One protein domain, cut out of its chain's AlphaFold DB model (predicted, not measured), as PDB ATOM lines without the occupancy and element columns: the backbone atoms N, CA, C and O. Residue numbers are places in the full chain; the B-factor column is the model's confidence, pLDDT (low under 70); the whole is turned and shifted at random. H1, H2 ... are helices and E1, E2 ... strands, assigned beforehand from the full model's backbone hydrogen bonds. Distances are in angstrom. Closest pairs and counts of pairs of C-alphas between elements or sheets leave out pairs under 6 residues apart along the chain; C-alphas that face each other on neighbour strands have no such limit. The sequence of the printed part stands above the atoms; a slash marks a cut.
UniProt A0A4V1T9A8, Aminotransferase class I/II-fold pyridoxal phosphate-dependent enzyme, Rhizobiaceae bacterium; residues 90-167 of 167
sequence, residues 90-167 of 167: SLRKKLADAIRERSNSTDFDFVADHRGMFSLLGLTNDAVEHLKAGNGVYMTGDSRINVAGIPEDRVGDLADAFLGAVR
ATOM      1  N   SER A  90     -21.977 -47.421 -47.512       97.94
ATOM      2  CA  SER A  90     -20.884 -48.039 -46.752       97.94
ATOM      3  C   SER A  90     -20.081 -47.008 -45.954       97.94
ATOM      4  O   SER A  90     -19.924 -47.161 -44.746       97.94
ATOM      5  N   LEU A  91     -19.639 -45.916 -46.590       98.31
ATOM      6  CA  LEU A  91     -18.848 -44.870 -45.928       98.31
ATOM      7  C   LEU A  91     -19.603 -44.199 -44.778       98.31
ATOM      8  O   LEU A  91     -19.020 -43.941 -43.727       98.31
ATOM      9  N   ARG A  92     -20.904 -43.948 -44.956       98.00
ATOM     10  CA  ARG A  92     -21.765 -43.399 -43.897       98.00
ATOM     11  C   ARG A  92     -21.814 -44.312 -42.688       98.00
ATOM     12  O   ARG A  92     -21.630 -43.848 -41.568       98.00
ATOM     13  N   LYS A  93     -22.044 -45.601 -42.936       97.81
ATOM     14  CA  LYS A  93     -22.148 -46.610 -41.887       97.81
ATOM     15  C   LYS A  93     -20.821 -46.760 -41.147       97.81
ATOM     16  O   LYS A  93     -20.796 -46.629 -39.935       97.81
ATOM     17  N   LYS A  94     -19.713 -46.874 -41.886       97.94
ATOM     18  CA  LYS A  94     -18.353 -46.915 -41.329       97.94
ATOM     19  C   LYS A  94     -18.050 -45.720 -40.425       97.94
ATOM     20  O   LYS A  94     -17.478 -45.909 -39.362       97.94
ATOM     21  N   LEU A  95     -18.419 -44.503 -40.836       97.81
ATOM     22  CA  LEU A  95     -18.190 -43.308 -40.022       97.81
ATOM     23  C   LEU A  95     -19.051 -43.304 -38.753       97.81
ATOM     24  O   LEU A  95     -18.523 -43.054 -37.674       97.81
ATOM     25  N   ALA A  96     -20.348 -43.595 -38.874       97.62
ATOM     26  CA  ALA A  96     -21.251 -43.661 -37.726       97.62
ATOM     27  C   ALA A  96     -20.801 -44.733 -36.717       97.62
ATOM     28  O   ALA A  96     -20.656 -44.437 -35.532       97.62
ATOM     29  N   ASP A  97     -20.488 -45.939 -37.200       97.88
ATOM     30  CA  ASP A  97     -20.007 -47.053 -36.380       97.88
ATOM     31  C   ASP A  97     -18.682 -46.689 -35.685       97.88
ATOM     32  O   ASP A  97     -18.563 -46.836 -34.470       97.88
ATOM     33  N   ALA A  98     -17.718 -46.110 -36.415       97.75
ATOM     34  CA  ALA A  98     -16.428 -45.707 -35.851       97.75
ATOM     35  C   ALA A  98     -16.561 -44.654 -34.735       97.75
ATOM     36  O   ALA A  98     -15.822 -44.721 -33.750       97.75
ATOM     37  N   ILE A  99     -17.485 -43.695 -34.876       96.94
ATOM     38  CA  ILE A  99     -17.782 -42.693 -33.839       96.94
ATOM     39  C   ILE A  99     -18.465 -43.354 -32.640       96.94
ATOM     40  O   ILE A  99     -18.086 -43.084 -31.495       96.94
ATOM     41  N   ARG A 100     -19.445 -44.230 -32.878       97.12
ATOM     42  CA  ARG A 100     -20.177 -44.931 -31.817       97.12
ATOM     43  C   ARG A 100     -19.240 -45.791 -30.969       97.12
ATOM     44  O   ARG A 100     -19.269 -45.684 -29.747       97.12
ATOM     45  N   GLU A 101     -18.370 -46.578 -31.601       97.25
ATOM     46  CA  GLU A 101     -17.382 -47.435 -30.925       97.25
ATOM     47  C   GLU A 101     -16.441 -46.650 -29.996       97.25
ATOM     48  O   GLU A 101     -16.041 -47.150 -28.947       97.25
ATOM     49  N   ARG A 102     -16.093 -45.410 -30.362       96.81
ATOM     50  CA  ARG A 102     -15.178 -44.547 -29.591       96.81
ATOM     51  C   ARG A 102     -15.869 -43.717 -28.516       96.81
ATOM     52  O   ARG A 102     -15.256 -43.374 -27.505       96.81
ATOM     53  N   SER A 103     -17.117 -43.328 -28.755       95.56
ATOM     54  CA  SER A 103     -17.869 -42.427 -27.876       95.56
ATOM     55  C   SER A 103     -18.790 -43.150 -26.898       95.56
ATOM     56  O   SER A 103     -19.166 -42.550 -25.894       95.56
ATOM     57  N   ASN A 104     -19.160 -44.407 -27.179       95.25
ATOM     58  CA  ASN A 104     -20.288 -45.100 -26.547       95.25
ATOM     59  C   ASN A 104     -21.603 -44.291 -26.603       95.25
ATOM     60  O   ASN A 104     -22.470 -44.457 -25.746       95.25
ATOM     61  N   SER A 105     -21.755 -43.424 -27.610       94.19
ATOM     62  CA  SER A 105     -22.940 -42.595 -27.839       94.19
ATOM     63  C   SER A 105     -23.549 -42.868 -29.214       94.19
ATOM     64  O   SER A 105     -22.851 -43.218 -30.165       94.19
ATOM     65  N   THR A 106     -24.861 -42.672 -29.317       95.12
ATOM     66  CA  THR A 106     -25.645 -42.768 -30.555       95.12
ATOM     67  C   THR A 106     -25.798 -41.423 -31.268       95.12
ATOM     68  O   THR A 106     -26.518 -41.333 -32.262       95.12
ATOM     69  N   ASP A 107     -25.148 -40.363 -30.775       92.06
ATOM     70  CA  ASP A 107     -25.377 -38.987 -31.238       92.06
ATOM     71  C   ASP A 107     -25.156 -38.796 -32.743       92.06
ATOM     72  O   ASP A 107     -25.802 -37.941 -33.330       92.06
ATOM     73  N   PHE A 108     -24.305 -39.605 -33.389       95.25
ATOM     74  CA  PHE A 108     -23.998 -39.512 -34.827       95.25
ATOM     75  C   PHE A 108     -24.615 -40.624 -35.688       95.25
ATOM     76  O   PHE A 108     -24.346 -40.698 -36.891       95.25
ATOM     77  N   ASP A 109     -25.476 -41.469 -35.122       96.69
ATOM     78  CA  ASP A 109     -26.066 -42.608 -35.838       96.69
ATOM     79  C   ASP A 109     -26.893 -42.188 -37.058       96.69
ATOM     80  O   ASP A 109     -26.912 -42.877 -38.080       96.69
ATOM     81  N   PHE A 110     -27.502 -40.999 -36.994       96.50
ATOM     82  CA  PHE A 110     -28.292 -40.416 -38.079       96.50
ATOM     83  C   PHE A 110     -27.508 -40.298 -39.401       96.50
ATOM     84  O   PHE A 110     -28.097 -40.285 -40.487       96.50
ATOM     85  N   VAL A 111     -26.170 -40.235 -39.347       97.19
ATOM     86  CA  VAL A 111     -25.310 -40.159 -40.540       97.19
ATOM     87  C   VAL A 111     -25.489 -41.391 -41.434       97.19
ATOM     88  O   VAL A 111     -25.433 -41.251 -42.665       97.19
ATOM     89  N   ALA A 112     -25.736 -42.562 -40.833       97.50
ATOM     90  CA  ALA A 112     -25.984 -43.823 -41.532       97.50
ATOM     91  C   ALA A 112     -27.334 -43.837 -42.273       97.50
ATOM     92  O   ALA A 112     -27.441 -44.450 -43.340       97.50
ATOM     93  N   ASP A 113     -28.333 -43.122 -41.751       96.19
ATOM     94  CA  ASP A 113     -29.691 -43.069 -42.309       96.19
ATOM     95  C   ASP A 113     -29.844 -42.027 -43.423       96.19
ATOM     96  O   ASP A 113     -30.662 -42.178 -44.339       96.19
ATOM     97  N   HIS A 114     -29.024 -40.975 -43.384       96.81
ATOM     98  CA  HIS A 114     -28.966 -39.963 -44.431       96.81
ATOM     99  C   HIS A 114     -28.666 -40.563 -45.819       96.81
ATOM    100  O   HIS A 114     -27.992 -41.584 -45.984       96.81
ATOM    101  N   ARG A 115     -29.139 -39.882 -46.870       94.94
ATOM    102  CA  ARG A 115     -28.989 -40.302 -48.273       94.94
ATOM    103  C   ARG A 115     -28.234 -39.266 -49.105       94.94
ATOM    104  O   ARG A 115     -28.156 -38.092 -48.760       94.94
ATOM    105  N   GLY A 116     -27.691 -39.713 -50.236       94.81
ATOM    106  CA  GLY A 116     -26.938 -38.870 -51.168       94.81
ATOM    107  C   GLY A 116     -25.479 -38.665 -50.759       94.81
ATOM    108  O   GLY A 116     -24.938 -39.413 -49.944       94.81
ATOM    109  N   MET A 117     -24.830 -37.654 -51.338       95.62
ATOM    110  CA  MET A 117     -23.399 -37.381 -51.129       95.62
ATOM    111  C   MET A 117     -23.098 -36.505 -49.909       95.62
ATOM    112  O   MET A 117     -21.939 -36.392 -49.532       95.62
ATOM    113  N   PHE A 118     -24.100 -35.878 -49.293       97.38
ATOM    114  CA  PHE A 118     -23.877 -34.886 -48.239       97.38
ATOM    115  C   PHE A 118     -24.561 -35.270 -46.929       97.38
ATOM    116  O   PHE A 118     -25.604 -35.924 -46.935       97.38
ATOM    117  N   SER A 119     -23.969 -34.856 -45.815       96.75
ATOM    118  CA  SER A 119     -24.563 -34.927 -44.478       96.75
ATOM    119  C   SER A 119     -24.321 -33.616 -43.761       96.75
ATOM    120  O   SER A 119     -23.204 -33.112 -43.814       96.75
ATOM    121  N   LEU A 120     -25.338 -33.105 -43.075       96.38
ATOM    122  CA  LEU A 120     -25.175 -32.060 -42.070       96.38
ATOM    123  C   LEU A 120     -24.869 -32.743 -40.734       96.38
ATOM    124  O   LEU A 120     -25.634 -33.619 -40.340       96.38
ATOM    125  N   LEU A 121     -23.753 -32.399 -40.091       94.75
ATOM    126  CA  LEU A 121     -23.327 -33.046 -38.844       94.75
ATOM    127  C   LEU A 121     -23.864 -32.354 -37.585       94.75
ATOM    128  O   LEU A 121     -23.904 -32.975 -36.532       94.75
ATOM    129  N   GLY A 122     -24.263 -31.085 -37.685       94.31
ATOM    130  CA  GLY A 122     -24.718 -30.294 -36.538       94.31
ATOM    131  C   GLY A 122     -23.583 -29.812 -35.627       94.31
ATOM    132  O   GLY A 122     -23.839 -29.471 -34.477       94.31
ATOM    133  N   LEU A 123     -22.341 -29.782 -36.123       95.56
ATOM    134  CA  LEU A 123     -21.200 -29.259 -35.366       95.56
ATOM    135  C   LEU A 123     -21.284 -27.733 -35.246       95.56
ATOM    136  O   LEU A 123     -21.780 -27.054 -36.146       95.56
ATOM    137  N   THR A 124     -20.753 -27.188 -34.152       96.31
ATOM    138  CA  THR A 124     -20.588 -25.737 -33.993       96.31
ATOM    139  C   THR A 124     -19.504 -25.208 -34.938       96.31
ATOM    140  O   THR A 124     -18.611 -25.948 -35.353       96.31
ATOM    141  N   ASN A 125     -19.539 -23.908 -35.247       96.25
ATOM    142  CA  ASN A 125     -18.487 -23.268 -36.049       96.25
ATOM    143  C   ASN A 125     -17.094 -23.451 -35.421       96.25
ATOM    144  O   ASN A 125     -16.127 -23.681 -36.144       96.25
ATOM    145  N   ASP A 126     -16.999 -23.399 -34.089       96.19
ATOM    146  CA  ASP A 126     -15.736 -23.583 -33.366       96.19
ATOM    147  C   ASP A 126     -15.185 -25.003 -33.553       96.19
ATOM    148  O   ASP A 126     -13.997 -25.169 -33.825       96.19
ATOM    149  N   ALA A 127     -16.049 -26.024 -33.501       96.75
ATOM    150  CA  ALA A 127     -15.662 -27.404 -33.792       96.75
ATOM    151  C   ALA A 127     -15.213 -27.571 -35.255       96.75
ATOM    152  O   ALA A 127     -14.222 -28.248 -35.529       96.75
ATOM    153  N   VAL A 128     -15.894 -26.922 -36.209       97.62
ATOM    154  CA  VAL A 128     -15.502 -26.943 -37.630       97.62
ATOM    155  C   VAL A 128     -14.128 -26.301 -37.844       97.62
ATOM    156  O   VAL A 128     -13.282 -26.876 -38.534       97.62
ATOM    157  N   GLU A 129     -13.863 -25.137 -37.246       97.06
ATOM    158  CA  GLU A 129     -12.551 -24.492 -37.366       97.06
ATOM    159  C   GLU A 129     -11.458 -25.262 -36.615       97.06
ATOM    160  O   GLU A 129     -10.338 -25.350 -37.120       97.06
ATOM    161  N   HIS A 130     -11.774 -25.900 -35.482       96.75
ATOM    162  CA  HIS A 130     -10.849 -26.808 -34.802       96.75
ATOM    163  C   HIS A 130     -10.439 -27.972 -35.711       96.75
ATOM    164  O   HIS A 130      -9.248 -28.199 -35.916       96.75
ATOM    165  N   LEU A 131     -11.407 -28.657 -36.327       97.31
ATOM    166  CA  LEU A 131     -11.154 -29.763 -37.260       97.31
ATOM    167  C   LEU A 131     -10.279 -29.340 -38.441       97.31
ATOM    168  O   LEU A 131      -9.377 -30.066 -38.865       97.31
ATOM    169  N   LYS A 132     -10.516 -28.142 -38.965       97.12
ATOM    170  CA  LYS A 132      -9.750 -27.585 -40.076       97.12
ATOM    171  C   LYS A 132      -8.321 -27.223 -39.675       97.12
ATOM    172  O   LYS A 132      -7.387 -27.613 -40.371       97.12
ATOM    173  N   ALA A 133      -8.144 -26.476 -38.586       97.00
ATOM    174  CA  ALA A 133      -6.841 -25.962 -38.172       97.00
ATOM    175  C   ALA A 133      -5.973 -27.023 -37.478       97.00
ATOM    176  O   ALA A 133      -4.767 -27.070 -37.709       97.00
ATOM    177  N   GLY A 134      -6.579 -27.865 -36.641       96.62
ATOM    178  CA  GLY A 134      -5.889 -28.878 -35.843       96.62
ATOM    179  C   GLY A 134      -5.707 -30.214 -36.560       96.62
ATOM    180  O   GLY A 134      -4.677 -30.859 -36.387       96.62
ATOM    181  N   ASN A 135      -6.677 -30.624 -37.385       96.75
ATOM    182  CA  ASN A 135      -6.689 -31.959 -37.998       96.75
ATOM    183  C   ASN A 135      -6.583 -31.939 -39.531       96.75
ATOM    184  O   ASN A 135      -6.460 -33.000 -40.142       96.75
ATOM    185  N   GLY A 136      -6.643 -30.767 -40.172       96.31
ATOM    186  CA  GLY A 136      -6.650 -30.663 -41.635       96.31
ATOM    187  C   GLY A 136      -7.916 -31.240 -42.281       96.31
ATOM    188  O   GLY A 136      -7.888 -31.645 -43.444       96.31
ATOM    189  N   VAL A 137      -9.027 -31.301 -41.541       97.12
ATOM    190  CA  VAL A 137     -10.312 -31.808 -42.034       97.12
ATOM    191  C   VAL A 137     -11.165 -30.637 -42.512       97.12
ATOM    192  O   VAL A 137     -11.667 -29.842 -41.723       97.12
ATOM    193  N   TYR A 138     -11.341 -30.531 -43.829       96.69
ATOM    194  CA  TYR A 138     -12.050 -29.416 -44.456       96.69
ATOM    195  C   TYR A 138     -13.511 -29.763 -44.752       96.69
ATOM    196  O   TYR A 138     -13.813 -30.740 -45.438       96.69
ATOM    197  N   MET A 139     -14.419 -28.907 -44.288       96.25
ATOM    198  CA  MET A 139     -15.854 -28.964 -44.572       96.25
ATOM    199  C   MET A 139     -16.437 -27.550 -44.671       96.25
ATOM    200  O   MET A 139     -15.716 -26.567 -44.491       96.25
ATOM    201  N   THR A 140     -17.722 -27.421 -45.004       96.00
ATOM    202  CA  THR A 140     -18.385 -26.109 -44.982       96.00
ATOM    203  C   THR A 140     -18.683 -25.674 -43.546       96.00
ATOM    204  O   THR A 140     -18.842 -26.512 -42.664       96.00
ATOM    205  N   GLY A 141     -18.759 -24.357 -43.310       93.25
ATOM    206  CA  GLY A 141     -18.940 -23.790 -41.963       93.25
ATOM    207  C   GLY A 141     -20.205 -24.266 -41.242       93.25
ATOM    208  O   GLY A 141     -20.206 -24.403 -40.032       93.25
ATOM    209  N   ASP A 142     -21.249 -24.631 -41.987       94.88
ATOM    210  CA  ASP A 142     -22.475 -25.237 -41.457       94.88
ATOM    211  C   ASP A 142     -22.314 -26.711 -41.034       94.88
ATOM    212  O   ASP A 142     -23.309 -27.370 -40.750       94.88
ATOM    213  N   SER A 143     -21.089 -27.249 -41.001       96.12
ATOM    214  CA  SER A 143     -20.746 -28.652 -40.722       96.12
ATOM    215  C   SER A 143     -21.207 -29.667 -41.775       96.12
ATOM    216  O   SER A 143     -21.251 -30.875 -41.517       96.12
ATOM    217  N   ARG A 144     -21.563 -29.218 -42.986       97.94
ATOM    218  CA  ARG A 144     -21.922 -30.144 -44.063       97.94
ATOM    219  C   ARG A 144     -20.673 -30.793 -44.669       97.94
ATOM    220  O   ARG A 144     -19.807 -30.129 -45.240       97.94
ATOM    221  N   ILE A 145     -20.628 -32.123 -44.627       97.38
ATOM    222  CA  ILE A 145     -19.552 -32.932 -45.212       97.38
ATOM    223  C   ILE A 145     -19.952 -33.523 -46.562       97.38
ATOM    224  O   ILE A 145     -21.124 -33.821 -46.804       97.38
ATOM    225  N   ASN A 146     -18.960 -33.752 -47.424       97.44
ATOM    226  CA  ASN A 146     -19.093 -34.617 -48.591       97.44
ATOM    227  C   ASN A 146     -18.641 -36.038 -48.225       97.44
ATOM    228  O   ASN A 146     -17.451 -36.296 -48.063       97.44
ATOM    229  N   VAL A 147     -19.593 -36.964 -48.147       97.69
ATOM    230  CA  VAL A 147     -19.376 -38.378 -47.803       97.69
ATOM    231  C   VAL A 147     -18.403 -39.056 -48.760       97.69
ATOM    232  O   VAL A 147     -17.636 -39.914 -48.338       97.69
ATOM    233  N   ALA A 148     -18.371 -38.652 -50.033       96.38
ATOM    234  CA  ALA A 148     -17.461 -39.250 -51.005       96.38
ATOM    235  C   ALA A 148     -15.975 -39.007 -50.687       96.38
ATOM    236  O   ALA A 148     -15.132 -39.753 -51.194       96.38
ATOM    237  N   GLY A 149     -15.681 -37.990 -49.866       96.25
ATOM    238  CA  GLY A 149     -14.341 -37.641 -49.397       96.25
ATOM    239  C   GLY A 149     -13.938 -38.285 -48.067       96.25
ATOM    240  O   GLY A 149     -12.840 -38.008 -47.597       96.25
ATOM    241  N   ILE A 150     -14.785 -39.121 -47.454       96.88
ATOM    242  CA  ILE A 150     -14.413 -39.861 -46.239       96.88
ATOM    243  C   ILE A 150     -13.265 -40.829 -46.581       96.88
ATOM    244  O   ILE A 150     -13.407 -41.610 -47.531       96.88
ATOM    245  N   PRO A 151     -12.149 -40.811 -45.828       94.94
ATOM    246  CA  PRO A 151     -11.047 -41.738 -46.040       94.94
ATOM    247  C   PRO A 151     -11.451 -43.125 -45.533       94.94
ATOM    248  O   PRO A 151     -11.555 -43.361 -44.333       94.94
ATOM    249  N   GLU A 152     -11.727 -44.045 -46.453       94.00
ATOM    250  CA  GLU A 152     -12.280 -45.363 -46.124       94.00
ATOM    251  C   GLU A 152     -11.337 -46.227 -45.273       94.00
ATOM    252  O   GLU A 152     -11.793 -46.994 -44.425       94.00
ATOM    253  N   ASP A 153     -10.036 -46.081 -45.500       95.50
ATOM    254  CA  ASP A 153      -8.942 -46.766 -44.811       95.50
ATOM    255  C   ASP A 153      -8.570 -46.119 -43.466       95.50
ATOM    256  O   ASP A 153      -7.931 -46.756 -42.635       95.50
ATOM    257  N   ARG A 154      -8.986 -44.866 -43.241       95.50
ATOM    258  CA  ARG A 154      -8.658 -44.058 -42.051       95.50
ATOM    259  C   ARG A 154      -9.892 -43.416 -41.421       95.50
ATOM    260  O   ARG A 154      -9.838 -42.325 -40.860       95.50
ATOM    261  N   VAL A 155     -11.034 -44.095 -41.509       97.19
ATOM    262  CA  VAL A 155     -12.297 -43.600 -40.939       97.19
ATOM    263  C   VAL A 155     -12.209 -43.431 -39.418       97.19
ATOM    264  O   VAL A 155     -12.844 -42.539 -38.863       97.19
ATOM    265  N   GLY A 156     -11.377 -44.245 -38.760       97.12
ATOM    266  CA  GLY A 156     -11.085 -44.135 -37.335       97.12
ATOM    267  C   GLY A 156     -10.446 -42.798 -36.968       97.12
ATOM    268  O   GLY A 156     -10.968 -42.110 -36.100       97.12
ATOM    269  N   ASP A 157      -9.404 -42.390 -37.695       97.12
ATOM    270  CA  ASP A 157      -8.718 -41.107 -37.486       97.12
ATOM    271  C   ASP A 157      -9.689 -39.923 -37.626       97.12
ATOM    272  O   ASP A 157      -9.637 -38.960 -36.859       97.12
ATOM    273  N   LEU A 158     -10.614 -40.004 -38.592       96.88
ATOM    274  CA  LEU A 158     -11.656 -38.995 -38.774       96.88
ATOM    275  C   LEU A 158     -12.642 -38.968 -37.594       96.88
ATOM    276  O   LEU A 158     -13.025 -37.889 -37.144       96.88
ATOM    277  N   ALA A 159     -13.043 -40.135 -37.087       97.06
ATOM    278  CA  ALA A 159     -13.919 -40.238 -35.923       97.06
ATOM    279  C   ALA A 159     -13.249 -39.685 -34.652       97.06
ATOM    280  O   ALA A 159     -13.884 -38.944 -33.902       97.06
ATOM    281  N   ASP A 160     -11.964 -39.983 -34.443       96.94
ATOM    282  CA  ASP A 160     -11.173 -39.446 -33.332       96.94
ATOM    283  C   ASP A 160     -11.068 -37.915 -33.411       96.94
ATOM    284  O   ASP A 160     -11.279 -37.228 -32.410       96.94
ATOM    285  N   ALA A 161     -10.840 -37.362 -34.609       96.75
ATOM    286  CA  ALA A 161     -10.839 -35.917 -34.826       96.75
ATOM    287  C   ALA A 161     -12.202 -35.279 -34.498       96.75
ATOM    288  O   ALA A 161     -12.253 -34.276 -33.787       96.75
ATOM    289  N   PHE A 162     -13.309 -35.870 -34.963       95.19
ATOM    290  CA  PHE A 162     -14.661 -35.367 -34.679       95.19
ATOM    291  C   PHE A 162     -14.951 -35.342 -33.181       95.19
ATOM    292  O   PHE A 162     -15.425 -34.334 -32.668       95.19
ATOM    293  N   LEU A 163     -14.621 -36.416 -32.466       94.94
ATOM    294  CA  LEU A 163     -14.824 -36.475 -31.021       94.94
ATOM    295  C   LEU A 163     -13.909 -35.513 -30.261       94.94
ATOM    296  O   LEU A 163     -14.334 -34.958 -29.253       94.94
ATOM    297  N   GLY A 164     -12.685 -35.284 -30.743       94.62
ATOM    298  CA  GLY A 164     -11.783 -34.275 -30.188       94.62
ATOM    299  C   GLY A 164     -12.305 -32.844 -30.340       94.62
ATOM    300  O   GLY A 164     -12.065 -32.024 -29.465       94.62
ATOM    301  N   ALA A 165     -13.054 -32.560 -31.408       92.81
ATOM    302  CA  ALA A 165     -13.601 -31.233 -31.686       92.81
ATOM    303  C   ALA A 165     -14.927 -30.925 -30.967       92.81
ATOM    304  O   ALA A 165     -15.322 -29.764 -30.893       92.81
ATOM    305  N   VAL A 166     -15.642 -31.953 -30.497       87.75
ATOM    306  CA  VAL A 166     -16.963 -31.824 -29.846       87.75
ATOM    307  C   VAL A 166     -16.867 -31.896 -28.315       87.75
ATOM    308  O   VAL A 166     -17.834 -31.576 -27.625       87.75
ATOM    309  N   ARG A 167     -15.718 -32.320 -27.783       71.00
ATOM    310  CA  ARG A 167     -15.443 -32.397 -26.342       71.00
ATOM    311  C   ARG A 167     -14.959 -31.079 -25.751       71.00
ATOM    312  O   ARG A 167     -14.310 -30.298 -26.478       71.00
TER     313      ARG A 167
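AT A GLANCE: This is residues 90 to 167 of the 167 residues of the protein "Aminotransferase class I/II-fold pyridoxal phosphate-dependent enzyme" of Rhizobiaceae bacterium (UniProt A0A4V1T9A8). Three helices make one side of this domain, with H4 between H1 and H3 and touching both at steep angles, while a small two-stranded ribbon, E1 and E2, lies across the middle of the domain from H4. The short helix H2 packs on the first part of H1, and the links between the elements complete a ring of parts round the middle. The printed part has 78 residues, with four named helices and two named strands in the order H1, H2, E1, H3, E2, H4; the sheet has the order E1 - E2 and is antiparallel, and the class is mostly helix. The whole is compact, with a radius of gyration of the C-alphas of 11.2 A, and rounded, spanning 27 by 26 by 22 A.

HOW THE PARTS SIT: H1, residues 90 to 103, touches H2, residues 110 to 113, with its residues 92 to 96 alone; the closest C-alphas, those of Lys 93 and Ala 112, are 4.8 A apart. H1 also touches H4, residues 155 to 166, at a steep tilt of 52 degrees, the same way, and the closest C-alphas are those of Ile 99 and Ala 159, 5.0 A apart. E1, residues 118 to 120, is the antiparallel neighbour of E2, residues 144 to 146, at 157 degrees between their directions. Across this pair, N 119 and O 145 are 3.2 A apart and N 145 and O 119 are 2.9 A apart, both within hydrogen-bond range. H3, residues 125 to 135, touches H4 at a steep tilt of 46 degrees, opposite ways. H4 touches H3 with residues 161 to 166 alone, and the closest C-alphas are those of Ala 127 and Ala 165, 4.8 A apart. H1 and H3 are apart, and so are E1 and H4. In H1, H3 and H4 every O i to N i+4 pair is within hydrogen-bond range; H2 is too short for such a pair.

IN THESE COORDINATES: H1 begins at C-alpha 90 at (-20.884, -48.039, -46.752) and is 19.9 A long from first to last C-alpha. H2 measures 5.2 A, E1 6.9 A, H3 14.8 A and E2 7.0 A. H3 begins at C-alpha 125 at (-18.487, -23.268, -36.049). H4, 16.8 A long, ends at C-alpha 166 at (-16.963, -31.824, -29.846).

THE WHOLE: The two C-alphas farthest apart, those of Asp 113 and Ala 133, are 28.8 A apart. The printed part has no cut and ends at residue 167, the chain's last residue. The links H2 to E1 and E1 to H3 are tight, the other three are short, and no link is long. The mean pLDDT of the printed part is 95.9, and no printed residue is under 70.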